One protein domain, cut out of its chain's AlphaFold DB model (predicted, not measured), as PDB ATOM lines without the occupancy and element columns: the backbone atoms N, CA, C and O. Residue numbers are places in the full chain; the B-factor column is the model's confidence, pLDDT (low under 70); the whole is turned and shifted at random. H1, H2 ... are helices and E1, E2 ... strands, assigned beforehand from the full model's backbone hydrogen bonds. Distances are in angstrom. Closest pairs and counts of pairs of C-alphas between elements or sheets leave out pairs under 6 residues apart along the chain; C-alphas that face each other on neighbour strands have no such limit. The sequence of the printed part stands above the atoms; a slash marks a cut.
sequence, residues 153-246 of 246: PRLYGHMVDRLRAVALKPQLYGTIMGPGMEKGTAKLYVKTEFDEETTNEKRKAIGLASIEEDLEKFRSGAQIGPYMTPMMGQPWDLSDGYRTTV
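Overview. This is residues 153 to 246 of the 246 residues of an uncharacterized protein of Kockovaella imperatae (UniProt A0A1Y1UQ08). A short two-stranded hairpin, E1 and E2, has the helix H3 packed on it, and the helices H1 and H2 lie near each other towards the end of the hairpin where E1 begins and E2 ends. After H3 a long link folds back on itself in a small loop, with residues 223 to 224 paired to 230 to 231, then runs away from the hairpin to the short H4 and the last residues. The printed part has 94 residues, with four named helices and two named strands in the order H1, E1, E2, H2, H3, H4, and the sheet E1 - E2 is antiparallel. The class is mostly helix, though under half of the residues are in named elements. The whole is compact, with a radius of gyration of the C-alphas of 12.7 A and spans of 32 by 27 by 24 A.

Along the chain. Find C-alpha 153 at (181.839, 169.616, 65.728); from there H1, residues 153 to 166, runs 20.1 A to C-alpha 166 at (200.788, 163.102, 67.009). Next come the strands E1, residues 177 to 179, and E2, residues 186 to 188, each 7.3 A long. H2, residues 196 to 205, covers 14.1 A, and H3, residues 211 to 219, covers 12.3 A. Last is H4, residues 238 to 241, 5.7 A long, ending with C-alpha 241 at (182.330, 172.831, 73.853).

Arrangement. Look first at the hairpin E1 and E2, whose directions stand at 158 degrees. There N 178 and O 187 are within hydrogen-bond range at 3.0 A, and N 187 and O 178 at 2.9 A. The closest C-alphas of E1 and H3 are those of Pro 179 and Phe 218, 5.6 A apart, and the closest C-alphas of E2 and H3 are those of Ala 186 and Arg 219, 5.4 A apart. H2 and H3 are close but not clearly touching, with their closest C-alphas, Asn 200 and Ile 211, 6.6 A apart, and their lines are about perpendicular at 88 degrees. H1 and H2 are near each other, with 6 pairs of C-alphas within 10 A. H1 and H4 are close but not clearly touching; their closest C-alphas, Leu 155 and Gly 241, are 6.5 A apart. H3 and H4 are apart. In H1, H2 and H3 every O i to N i+4 pair is within hydrogen-bond range; H4 is too short for such a pair.

Size, cuts and confidence. The two C-alphas farthest apart are those of Glu 182 and Val 246, 35.6 A, while the first and last printed C-alphas are 11.1 A apart. The printed part has no cut, and Val 246 is the chain's last residue. The link from H3 to H4, 18 residues, is long, and the link from H2 to H3 is tight. The mean pLDDT of the printed part is 88.9; look for values under 70 at residue 234 and residues 244 to 246.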
ATOM      1  N   PRO A 153     181.134 170.286  66.822       91.81
ATOM      2  CA  PRO A 153     181.839 169.616  65.728       91.81
ATOM      3  C   PRO A 153     183.281 170.099  65.524       91.81
ATOM      4  O   PRO A 153     184.128 169.332  65.067       91.81
ATOM      5  N   ARG A 154     183.587 171.350  65.900       91.69
ATOM      6  CA  ARG A 154     184.948 171.908  65.861       91.69
ATOM      7  C   ARG A 154     185.868 171.244  66.882       91.69
ATOM      8  O   ARG A 154     187.013 170.942  66.560       91.69
ATOM      9  N   LEU A 155     185.359 170.980  68.086       91.25
ATOM     10  CA  LEU A 155     186.104 170.306  69.149       91.25
ATOM     11  C   LEU A 155     186.387 168.845  68.779       91.25
ATOM     12  O   LEU A 155     187.514 168.374  68.934       91.25
ATOM     13  N   TYR A 156     185.392 168.159  68.210       93.44
ATOM     14  CA  TYR A 156     185.573 166.825  67.636       93.44
ATOM     15  C   TYR A 156     186.650 166.822  66.537       93.44
ATOM     16  O   TYR A 156     187.612 166.056  66.617       93.44
ATOM     17  N   GLY A 157     186.526 167.711  65.544       94.62
ATOM     18  CA  GLY A 157     187.479 167.812  64.435       94.62
ATOM     19  C   GLY A 157     188.908 168.080  64.907       94.62
ATOM     20  O   GLY A 157     189.842 167.433  64.434       94.62
ATOM     21  N   HIS A 158     189.067 168.958  65.902       93.69
ATOM     22  CA  HIS A 158     190.357 169.220  66.534       93.69
ATOM     23  C   HIS A 158     190.971 167.974  67.171       93.69
ATOM     24  O   HIS A 158     192.140 167.685  66.936       93.69
ATOM     25  N   MET A 159     190.204 167.214  67.953       94.00
ATOM     26  CA  MET A 159     190.732 166.019  68.612       94.00
ATOM     27  C   MET A 159     191.143 164.943  67.615       94.00
ATOM     28  O   MET A 159     192.216 164.356  67.750       94.00
ATOM     29  N   VAL A 160     190.331 164.716  66.580       94.62
ATOM     30  CA  VAL A 160     190.666 163.765  65.515       94.62
ATOM     31  C   VAL A 160     191.969 164.163  64.827       94.62
ATOM     32  O   VAL A 160     192.872 163.335  64.687       94.62
ATOM     33  N   ASP A 161     192.109 165.427  64.433       94.50
ATOM     34  CA  ASP A 161     193.337 165.907  63.802       94.50
ATOM     35  C   ASP A 161     194.531 165.881  64.759       94.50
ATOM     36  O   ASP A 161     195.625 165.525  64.331       94.50
ATOM     37  N   ARG A 162     194.342 166.193  66.047       92.38
ATOM     38  CA  ARG A 162     195.397 166.137  67.066       92.38
ATOM     39  C   ARG A 162     195.943 164.721  67.208       92.38
ATOM     40  O   ARG A 162     197.151 164.515  67.098       92.38
ATOM     41  N   LEU A 163     195.064 163.730  67.370       92.31
ATOM     42  CA  LEU A 163     195.460 162.325  67.474       92.31
ATOM     43  C   LEU A 163     196.200 161.848  66.219       92.31
ATOM     44  O   LEU A 163     197.172 161.097  66.321       92.31
ATOM     45  N   ARG A 164     195.773 162.303  65.035       92.81
ATOM     46  CA  ARG A 164     196.443 162.003  63.762       92.81
ATOM     47  C   ARG A 164     197.799 162.696  63.649       92.81
ATOM     48  O   ARG A 164     198.764 162.037  63.277       92.81
ATOM     49  N   ALA A 165     197.890 163.971  64.015       90.38
ATOM     50  CA  ALA A 165     199.116 164.756  63.953       90.38
ATOM     51  C   ALA A 165     200.211 164.180  64.861       90.38
ATOM     52  O   ALA A 165     201.352 164.028  64.426       90.38
ATOM     53  N   VAL A 166     199.859 163.778  66.086       88.19
ATOM     54  CA  VAL A 166     200.788 163.102  67.009       88.19
ATOM     55  C   VAL A 166     201.294 161.779  66.420       88.19
ATOM     56  O   VAL A 166     202.490 161.495  66.488       88.19
ATOM     57  N   ALA A 167     200.416 161.029  65.747       88.44
ATOM     58  CA  ALA A 167     200.759 159.817  64.999       88.44
ATOM     59  C   ALA A 167     201.454 160.079  63.644       88.44
ATOM     60  O   ALA A 167     201.618 159.142  62.860       88.44
ATOM     61  N   LEU A 168     201.826 161.329  63.333       87.06
ATOM     62  CA  LEU A 168     202.422 161.750  62.056       87.06
ATOM     63  C   LEU A 168     201.574 161.387  60.822       87.06
ATOM     64  O   LEU A 168     202.091 161.174  59.723       87.06
ATOM     65  N   LYS A 169     200.252 161.323  60.992       92.00
ATOM     66  CA  LYS A 169     199.282 161.077  59.922       92.00
ATOM     67  C   LYS A 169     198.693 162.398  59.420       92.00
ATOM     68  O   LYS A 169     198.498 163.312  60.221       92.00
ATOM     69  N   PRO A 170     198.349 162.501  58.122       95.12
ATOM     70  CA  PRO A 170     197.730 163.706  57.576       95.12
ATOM     71  C   PRO A 170     196.422 164.066  58.290       95.12
ATOM     72  O   PRO A 170     195.685 163.171  58.693       95.12
ATOM     73  N   GLN A 171     196.113 165.349  58.424       96.12
ATOM     74  CA  GLN A 171     194.901 165.850  59.082       96.12
ATOM     75  C   GLN A 171     193.648 165.680  58.208       96.12
ATOM     76  O   GLN A 171     193.742 165.711  56.984       96.12
ATOM     77  N   LEU A 172     192.468 165.554  58.816       96.75
ATOM     78  CA  LEU A 172     191.185 165.538  58.107       96.75
ATOM     79  C   LEU A 172     190.599 166.941  57.922       96.75
ATOM     80  O   LEU A 172     190.029 167.213  56.866       96.75
ATOM     81  N   TYR A 173     190.726 167.809  58.930       96.88
ATOM     82  CA  TYR A 173     190.152 169.164  58.926       96.88
ATOM     83  C   TYR A 173     191.219 170.268  58.905       96.88
ATOM     84  O   TYR A 173     190.895 171.447  58.742       96.88
ATOM     85  N   GLY A 174     192.493 169.905  59.066       95.31
ATOM     86  CA  GLY A 174     193.603 170.854  59.080       95.31
ATOM     87  C   GLY A 174     193.568 171.786  60.290       95.31
ATOM     88  O   GLY A 174     193.959 172.937  60.172       95.31
ATOM     89  N   THR A 175     193.033 171.347  61.427       94.50
ATOM     90  CA  THR A 175     192.899 172.192  62.630       94.50
ATOM     91  C   THR A 175     194.226 172.424  63.352       94.50
ATOM     92  O   THR A 175     194.388 173.434  64.022       94.50
ATOM     93  N   ILE A 176     195.205 171.533  63.202       93.31
ATOM     94  CA  ILE A 176     196.539 171.653  63.793       93.31
ATOM     95  C   ILE A 176     197.390 172.579  62.919       93.31
ATOM     96  O   ILE A 176     198.139 172.156  62.031       93.31
ATOM     97  N   MET A 177     197.232 173.871  63.174       92.44
ATOM     98  CA  MET A 177     197.914 174.975  62.511       92.44
ATOM     99  C   MET A 177     198.273 176.065  63.518       92.44
ATOM    100  O   MET A 177     197.784 176.065  64.648       92.44
ATOM    101  N   GLY A 178     199.126 176.995  63.110       91.31
ATOM    102  CA  GLY A 178     199.497 178.125  63.948       91.31
ATOM    103  C   GLY A 178     200.624 178.956  63.348       91.31
ATOM    104  O   GLY A 178     200.976 178.776  62.174       91.31
ATOM    105  N   PRO A 179     201.203 179.869  64.144       89.25
ATOM    106  CA  PRO A 179     202.352 180.662  63.737       89.25
ATOM    107  C   PRO A 179     203.550 179.781  63.360       89.25
ATOM    108  O   PRO A 179     203.791 178.728  63.963       89.25
ATOM    109  N   GLY A 180     204.303 180.224  62.354       86.19
ATOM    110  CA  GLY A 180     205.601 179.655  62.009       86.19
ATOM    111  C   GLY A 180     206.725 180.208  62.890       86.19
ATOM    112  O   GLY A 180     206.498 181.009  63.794       86.19
ATOM    113  N   MET A 181     207.958 179.773  62.615       80.25
ATOM    114  CA  MET A 181     209.145 180.213  63.364       80.25
ATOM    115  C   MET A 181     209.471 181.692  63.139       80.25
ATOM    116  O   MET A 181     210.010 182.354  64.022       80.25
ATOM    117  N   GLU A 182     209.151 182.210  61.955       85.25
ATOM    118  CA  GLU A 182     209.378 183.604  61.603       85.25
ATOM    119  C   GLU A 182     208.126 184.436  61.883       85.25
ATOM    120  O   GLU A 182     206.997 184.032  61.578       85.25
ATOM    121  N   LYS A 183     208.317 185.636  62.435       85.50
ATOM    122  CA  LYS A 183     207.219 186.574  62.681       85.50
ATOM    123  C   LYS A 183     206.474 186.866  61.375       85.50
ATOM    124  O   LYS A 183     207.092 187.203  60.371       85.50
ATOM    125  N   GLY A 184     205.146 186.790  61.414       91.50
ATOM    126  CA  GLY A 184     204.297 187.012  60.239       91.50
ATOM    127  C   GLY A 184     204.129 185.783  59.344       91.50
ATOM    128  O   GLY A 184     203.485 185.878  58.304       91.50
ATOM    129  N   THR A 185     204.670 184.625  59.736       92.62
ATOM    130  CA  THR A 185     204.439 183.350  59.043       92.62
ATOM    131  C   THR A 185     203.441 182.483  59.800       92.62
ATOM    132  O   THR A 185     203.319 182.566  61.022       92.62
ATOM    133  N   ALA A 186     202.724 181.630  59.072       93.81
ATOM    134  CA  ALA A 186     201.802 180.646  59.623       93.81
ATOM    135  C   ALA A 186     201.814 179.391  58.754       93.81
ATOM    136  O   ALA A 186     202.050 179.476  57.545       93.81
ATOM    137  N   LYS A 187     201.561 178.235  59.365       92.75
ATOM    138  CA  LYS A 187     201.517 176.959  58.652       92.75
ATOM    139  C   LYS A 187     200.567 175.962  59.298       92.75
ATOM    140  O   LYS A 187     200.274 176.031  60.490       92.75
ATOM    141  N   LEU A 188     200.158 174.980  58.501       92.31
ATOM    142  CA  LEU A 188     199.738 173.687  59.028       92.31
ATOM    143  C   LEU A 188     200.973 172.987  59.601       92.31
ATOM    144  O   LEU A 188     201.983 172.867  58.908       92.31
ATOM    145  N   TYR A 189     200.902 172.500  60.837       89.25
ATOM    146  CA  TYR A 189     202.016 171.741  61.417       89.25
ATOM    147  C   TYR A 189     202.092 170.311  60.865       89.25
ATOM    148  O   TYR A 189     203.145 169.686  60.886       89.25
ATOM    149  N   VAL A 190     200.976 169.797  60.341       90.00
ATOM    150  CA  VAL A 190     200.907 168.531  59.605       90.00
ATOM    151  C   VAL A 190     200.035 168.743  58.371       90.00
ATOM    152  O   VAL A 190     199.002 169.395  58.452       90.00
ATOM    153  N   LYS A 191     200.413 168.216  57.208       93.12
ATOM    154  CA  LYS A 191     199.592 168.376  55.994       93.12
ATOM    155  C   LYS A 191     198.210 167.724  56.130       93.12
ATOM    156  O   LYS A 191     198.021 166.814  56.935       93.12
ATOM    157  N   THR A 192     197.264 168.145  55.304       97.12
ATOM    158  CA  THR A 192     195.945 167.514  55.181       97.12
ATOM    159  C   THR A 192     196.020 166.231  54.354       97.12
ATOM    160  O   THR A 192     196.949 166.023  53.571       97.12
ATOM    161  N   GLU A 193     195.065 165.328  54.570       97.81
ATOM    162  CA  GLU A 193     194.894 164.108  53.773       97.81
ATOM    163  C   GLU A 193     194.389 164.427  52.364       97.81
ATOM    164  O   GLU A 193     194.804 163.789  51.399       97.81
ATOM    165  N   PHE A 194     193.520 165.432  52.264       97.56
ATOM    166  CA  PHE A 194     192.885 165.861  51.025       97.56
ATOM    167  C   PHE A 194     193.507 167.156  50.500       97.56
ATOM    168  O   PHE A 194     194.258 167.836  51.209       97.56
ATOM    169  N   ASP A 195     193.156 167.507  49.265       97.31
ATOM    170  CA  ASP A 195     193.420 168.836  48.723       97.31
ATOM    171  C   ASP A 195     192.697 169.941  49.514       97.31
ATOM    172  O   ASP A 195     191.882 169.696  50.415       97.31
ATOM    173  N   GLU A 196     193.055 171.186  49.211       94.69
ATOM    174  CA  GLU A 196     192.546 172.357  49.916       94.69
ATOM    175  C   GLU A 196     191.031 172.527  49.745       94.69
ATOM    176  O   GLU A 196     190.344 172.834  50.719       94.69
ATOM    177  N   GLU A 197     190.500 172.281  48.545       97.50
ATOM    178  CA  GLU A 197     189.069 172.396  48.249       97.50
ATOM    179  C   GLU A 197     188.259 171.415  49.105       97.50
ATOM    180  O   GLU A 197     187.429 171.835  49.915       97.50
ATOM    181  N   THR A 198     188.593 170.124  49.038       98.38
ATOM    182  CA  THR A 198     187.941 169.064  49.818       98.38
ATOM    183  C   THR A 198     188.096 169.297  51.320       98.38
ATOM    184  O   THR A 198     187.177 169.043  52.108       98.38
ATOM    185  N   THR A 199     189.260 169.784  51.759       98.00
ATOM    186  CA  THR A 199     189.468 170.079  53.180       98.00
ATOM    187  C   THR A 199     188.608 171.259  53.628       98.00
ATOM    188  O   THR A 199     187.979 171.189  54.685       98.00
ATOM    189  N   ASN A 200     188.510 172.321  52.829       98.31
ATOM    190  CA  ASN A 200     187.673 173.479  53.134       98.31
ATOM    191  C   ASN A 200     186.175 173.135  53.127       98.31
ATOM    192  O   ASN A 200     185.436 173.653  53.964       98.31
ATOM    193  N   GLU A 201     185.722 172.209  52.278       98.19
ATOM    194  CA  GLU A 201     184.358 171.669  52.348       98.19
ATOM    195  C   GLU A 201     184.089 170.969  53.688       98.19
ATOM    196  O   GLU A 201     183.079 171.238  54.348       98.19
ATOM    197  N   LYS A 202     185.020 170.119  54.143       97.69
ATOM    198  CA  LYS A 202     184.931 169.444  55.450       97.69
ATOM    199  C   LYS A 202     184.951 170.434  56.610       97.69
ATOM    200  O   LYS A 202     184.175 170.281  57.549       97.69
ATOM    201  N   ARG A 203     185.809 171.455  56.538       96.88
ATOM    202  CA  ARG A 203     185.900 172.545  57.524       96.88
ATOM    203  C   ARG A 203     184.590 173.316  57.612       96.88
ATOM    204  O   ARG A 203     184.041 173.449  58.703       96.88
ATOM    205  N   LYS A 204     184.032 173.721  56.471       96.56
ATOM    206  CA  LYS A 204     182.738 174.407  56.398       96.56
ATOM    207  C   LYS A 204     181.614 173.577  57.021       96.56
ATOM    208  O   LYS A 204     180.794 174.127  57.750       96.56
ATOM    209  N   ALA A 205     181.598 172.261  56.794       95.69
ATOM    210  CA  ALA A 205     180.588 171.360  57.356       95.69
ATOM    211  C   ALA A 205     180.603 171.289  58.896       95.69
ATOM    212  O   ALA A 205     179.572 171.007  59.501       95.69
ATOM    213  N   ILE A 206     181.744 171.577  59.531       92.50
ATOM    214  CA  ILE A 206     181.879 171.673  60.995       92.50
ATOM    215  C   ILE A 206     181.941 173.129  61.490       92.50
ATOM    216  O   ILE A 206     182.262 173.392  62.648       92.50
ATOM    217  N   GLY A 207     181.635 174.088  60.613       91.69
ATOM    218  CA  GLY A 207     181.588 175.512  60.920       91.69
ATOM    219  C   GLY A 207     182.951 176.194  61.044       91.69
ATOM    220  O   GLY A 207     183.010 177.265  61.635       91.69
ATOM    221  N   LEU A 208     184.041 175.607  60.555       92.94
ATOM    222  CA  LEU A 208     185.348 176.269  60.495       92.94
ATOM    223  C   LEU A 208     185.459 177.180  59.263       92.94
ATOM    224  O   LEU A 208     184.855 176.918  58.223       92.94
ATOM    225  N   ALA A 209     186.274 178.229  59.400       94.19
ATOM    226  CA  ALA A 209     186.746 179.064  58.297       94.19
ATOM    227  C   ALA A 209     187.587 178.241  57.303       94.19
ATOM    228  O   ALA A 209     187.951 177.098  57.595       94.19
ATOM    229  N   SER A 210     187.948 178.795  56.147       97.19
ATOM    230  CA  SER A 210     188.916 178.116  55.266       97.19
ATOM    231  C   SER A 210     190.294 177.997  55.940       97.19
ATOM    232  O   SER A 210     190.562 178.658  56.946       97.19
ATOM    233  N   ILE A 211     191.166 177.117  55.437       96.44
ATOM    234  CA  ILE A 211     192.554 177.026  55.923       96.44
ATOM    235  C   ILE A 211     193.253 178.374  55.748       96.44
ATOM    236  O   ILE A 211     193.848 178.876  56.697       96.44
ATOM    237  N   GLU A 212     193.146 178.974  54.564       96.81
ATOM    238  CA  GLU A 212     193.838 180.223  54.248       96.81
ATOM    239  C   GLU A 212     193.369 181.391  55.125       96.81
ATOM    240  O   GLU A 212     194.193 182.164  55.605       96.81
ATOM    241  N   GLU A 213     192.069 181.486  55.422       96.25
ATOM    242  CA  GLU A 213     191.545 182.511  56.333       96.25
ATOM    243  C   GLU A 213     192.134 182.399  57.745       96.25
ATOM    244  O   GLU A 213     192.430 183.416  58.374       96.25
ATOM    245  N   ASP A 214     192.295 181.181  58.267       95.44
ATOM    246  CA  ASP A 214     192.870 180.993  59.599       95.44
ATOM    247  C   ASP A 214     194.389 181.194  59.610       95.44
ATOM    248  O   ASP A 214     194.920 181.814  60.538       95.44
ATOM    249  N   LEU A 215     195.093 180.757  58.562       95.62
ATOM    250  CA  LEU A 215     196.518 181.045  58.404       95.62
ATOM    251  C   LEU A 215     196.768 182.553  58.326       95.62
ATOM    252  O   LEU A 215     197.680 183.041  58.987       95.62
ATOM    253  N   GLU A 216     195.942 183.305  57.601       96.50
ATOM    254  CA  GLU A 216     196.091 184.757  57.492       96.50
ATOM    255  C   GLU A 216     195.892 185.471  58.835       96.50
ATOM    256  O   GLU A 216     196.640 186.393  59.174       96.50
ATOM    257  N   LYS A 217     194.955 185.000  59.666       95.12
ATOM    258  CA  LYS A 217     194.810 185.510  61.039       95.12
ATOM    259  C   LYS A 217     196.081 185.268  61.854       95.12
ATOM    260  O   LYS A 217     196.533 186.179  62.545       95.12
ATOM    261  N   PHE A 218     196.694 184.086  61.757       94.00
ATOM    262  CA  PHE A 218     197.967 183.814  62.432       94.00
ATOM    263  C   PHE A 218     199.116 184.675  61.896       94.00
ATOM    264  O   PHE A 218     199.880 185.217  62.696       94.00
ATOM    265  N   ARG A 219     199.212 184.881  60.574       95.06
ATOM    266  CA  ARG A 219     200.189 185.816  59.977       95.06
ATOM    267  C   ARG A 219     199.993 187.240  60.503       95.06
ATOM    268  O   ARG A 219     200.964 187.941  60.776       95.06
ATOM    269  N   SER A 220     198.740 187.626  60.739       93.94
ATOM    270  CA  SER A 220     198.346 188.908  61.334       93.94
ATOM    271  C   SER A 220     198.518 188.987  62.861       93.94
ATOM    272  O   SER A 220     198.230 190.025  63.455       93.94
ATOM    273  N   GLY A 221     199.015 187.927  63.510       90.31
ATOM    274  CA  GLY A 221     199.331 187.917  64.941       90.31
ATOM    275  C   GLY A 221     198.211 187.421  65.858       90.31
ATOM    276  O   GLY A 221     198.258 187.688  67.060       90.31
ATOM    277  N   ALA A 222     197.215 186.708  65.328       91.06
ATOM    278  CA  ALA A 222     196.231 186.020  66.157       91.06
ATOM    279  C   ALA A 222     196.902 185.021  67.111       91.06
ATOM    280  O   ALA A 222     197.883 184.357  66.766       91.06
ATOM    281  N   GLN A 223     196.336 184.884  68.306       86.81
ATOM    282  CA  GLN A 223     196.761 183.865  69.261       86.81
ATOM    283  C   GLN A 223     196.093 182.527  68.942       86.81
ATOM    284  O   GLN A 223     195.016 182.485  68.344       86.81
ATOM    285  N   ILE A 224     196.725 181.429  69.355       87.19
ATOM    286  CA  ILE A 224     196.107 180.104  69.285       87.19
ATOM    287  C   ILE A 224     194.968 180.069  70.301       87.19
ATOM    288  O   ILE A 224     195.185 180.244  71.498       87.19
ATOM    289  N   GLY A 225     193.758 179.873  69.801       84.62
ATOM    290  CA  GLY A 225     192.542 179.792  70.583       84.62
ATOM    291  C   GLY A 225     192.020 178.371  70.778       84.62
ATOM    292  O   GLY A 225     192.746 177.396  70.551       84.62
ATOM    293  N   PRO A 226     190.744 178.221  71.181       77.62
ATOM    294  CA  PRO A 226     190.130 176.917  71.353       77.62
ATOM    295  C   PRO A 226     190.159 176.155  70.030       77.62
ATOM    296  O   PRO A 226     190.029 176.729  68.943       77.62
ATOM    297  N   TYR A 227     190.332 174.839  70.123       78.38
ATOM    298  CA  TYR A 227     190.359 173.943  68.962       78.38
ATOM    299  C   TYR A 227     191.481 174.277  67.958       78.38
ATOM    300  O   TYR A 227     191.371 173.923  66.786       78.38
ATOM    301  N   MET A 228     192.535 174.978  68.405       82.31
ATOM    302  CA  MET A 228     193.628 175.515  67.577       82.31
ATOM    303  C   MET A 228     193.175 176.549  66.529       82.31
ATOM    304  O   MET A 228     193.890 176.827  65.568       82.31
ATOM    305  N   THR A 229     191.996 177.149  66.716       84.88
ATOM    306  CA  THR A 229     191.506 178.224  65.841       84.88
ATOM    307  C   THR A 229     192.086 179.581  66.254       84.88
ATOM    308  O   THR A 229     192.295 179.810  67.444       84.88
ATOM    309  N   PRO A 230     192.352 180.504  65.316       87.44
ATOM    310  CA  PRO A 230     192.898 181.814  65.658       87.44
ATOM    311  C   PRO A 230     191.907 182.661  66.469       87.44
ATOM    312  O   PRO A 230     190.761 182.853  66.058       87.44
ATOM    313  N   MET A 231     192.368 183.243  67.577       84.94
ATOM    314  CA  MET A 231     191.610 184.201  68.386       84.94
ATOM    315  C   MET A 231     192.127 185.628  68.215       84.94
ATOM    316  O   MET A 231     193.311 185.910  68.398       84.94
ATOM    317  N   MET A 232     191.193 186.543  67.952       79.00
ATOM    318  CA  MET A 232     191.418 187.993  67.875       79.00
ATOM    319  C   MET A 232     190.715 188.702  69.043       79.00
ATOM    320  O   MET A 232     189.820 189.518  68.837       79.00
ATOM    321  N   GLY A 233     191.055 188.328  70.281       70.69
ATOM    322  CA  GLY A 233     190.471 188.930  71.492       70.69
ATOM    323  C   GLY A 233     189.002 188.571  71.757       70.69
ATOM    324  O   GLY A 233     188.323 189.280  72.496       70.69
ATOM    325  N   GLN A 234     188.493 187.494  71.151       66.62
ATOM    326  CA  GLN A 234     187.142 187.001  71.431       66.62
ATOM    327  C   GLN A 234     187.113 186.254  72.773       66.62
ATOM    328  O   GLN A 234     188.048 185.513  73.050       66.62
ATOM    329  N   PRO A 235     186.083 186.408  73.619       70.06
ATOM    330  CA  PRO A 235     185.924 185.556  74.792       70.06
ATOM    331  C   PRO A 235     185.497 184.144  74.361       70.06
ATOM    332  O   PRO A 235     184.690 183.990  73.446       70.06
ATOM    333  N   TRP A 236     186.022 183.124  75.036       73.94
ATOM    334  CA  TRP A 236     185.600 181.730  74.898       73.94
ATOM    335  C   TRP A 236     185.404 181.130  76.288       73.94
ATOM    336  O   TRP A 236     186.169 181.445  77.202       73.94
ATOM    337  N   ASP A 237     184.388 180.283  76.442       81.94
ATOM    338  CA  ASP A 237     184.110 179.557  77.680       81.94
ATOM    339  C   ASP A 237     184.019 178.045  77.426       81.94
ATOM    340  O   ASP A 237     183.607 177.594  76.359       81.94
ATOM    341  N   LEU A 238     184.345 177.240  78.441       81.44
ATOM    342  CA  LEU A 238     184.282 175.777  78.386       81.44
ATOM    343  C   LEU A 238     182.894 175.272  77.977       81.44
ATOM    344  O   LEU A 238     182.790 174.260  77.284       81.44
ATOM    345  N   SER A 239     181.822 175.983  78.347       71.88
ATOM    346  CA  SER A 239     180.462 175.606  77.947       71.88
ATOM    347  C   SER A 239     180.229 175.674  76.429       71.88
ATOM    348  O   SER A 239     179.340 174.987  75.918       71.88
ATOM    349  N   ASP A 240     181.063 176.398  75.675       80.38
ATOM    350  CA  ASP A 240     180.999 176.444  74.210       80.38
ATOM    351  C   ASP A 240     181.399 175.106  73.553       80.38
ATOM    352  O   ASP A 240     181.111 174.879  72.374       80.38
ATOM    353  N   GLY A 241     182.005 174.182  74.311       81.12
ATOM    354  CA  GLY A 241     182.330 172.831  73.853       81.12
ATOM    355  C   GLY A 241     181.110 171.943  73.580       81.12
ATOM    356  O   GLY A 241     181.218 171.006  72.794       81.12
ATOM    357  N   TYR A 242     179.942 172.267  74.148       82.94
ATOM    358  CA  TYR A 242     178.657 171.611  73.848       82.94
ATOM    359  C   TYR A 242     177.632 172.545  73.189       82.94
ATOM    360  O   TYR A 242     176.517 172.124  72.872       82.94
ATOM    361  N   ARG A 243     177.979 173.819  72.962       74.31
ATOM    362  CA  ARG A 243     177.134 174.731  72.186       74.31
ATOM    363  C   ARG A 243     177.427 174.538  70.707       74.31
ATOM    364  O   ARG A 243     178.526 174.809  70.232       74.31
ATOM    365  N   THR A 244     176.422 174.112  69.958       55.66
ATOM    366  CA  THR A 244     176.453 174.200  68.500       55.66
ATOM    367  C   THR A 244     176.218 175.660  68.125       55.66
ATOM    368  O   THR A 244     175.098 176.153  68.258       55.66
ATOM    369  N   THR A 245     177.252 176.383  67.691       50.56
ATOM    370  CA  THR A 245     177.021 177.647  66.983       50.56
ATOM    371  C   THR A 245     176.388 177.301  65.642       50.56
ATOM    372  O   THR A 245     177.048 176.683  64.804       50.56
ATOM    373  N   VAL A 246     175.105 177.629  65.503       38.22
ATOM    374  CA  VAL A 246     174.374 177.637  64.231       38.22
ATOM    375  C   VAL A 246     174.589 178.988  63.570       38.22
ATOM    376  O   VAL A 246     174.486 179.998  64.304       38.22
TER     377      VAL A 246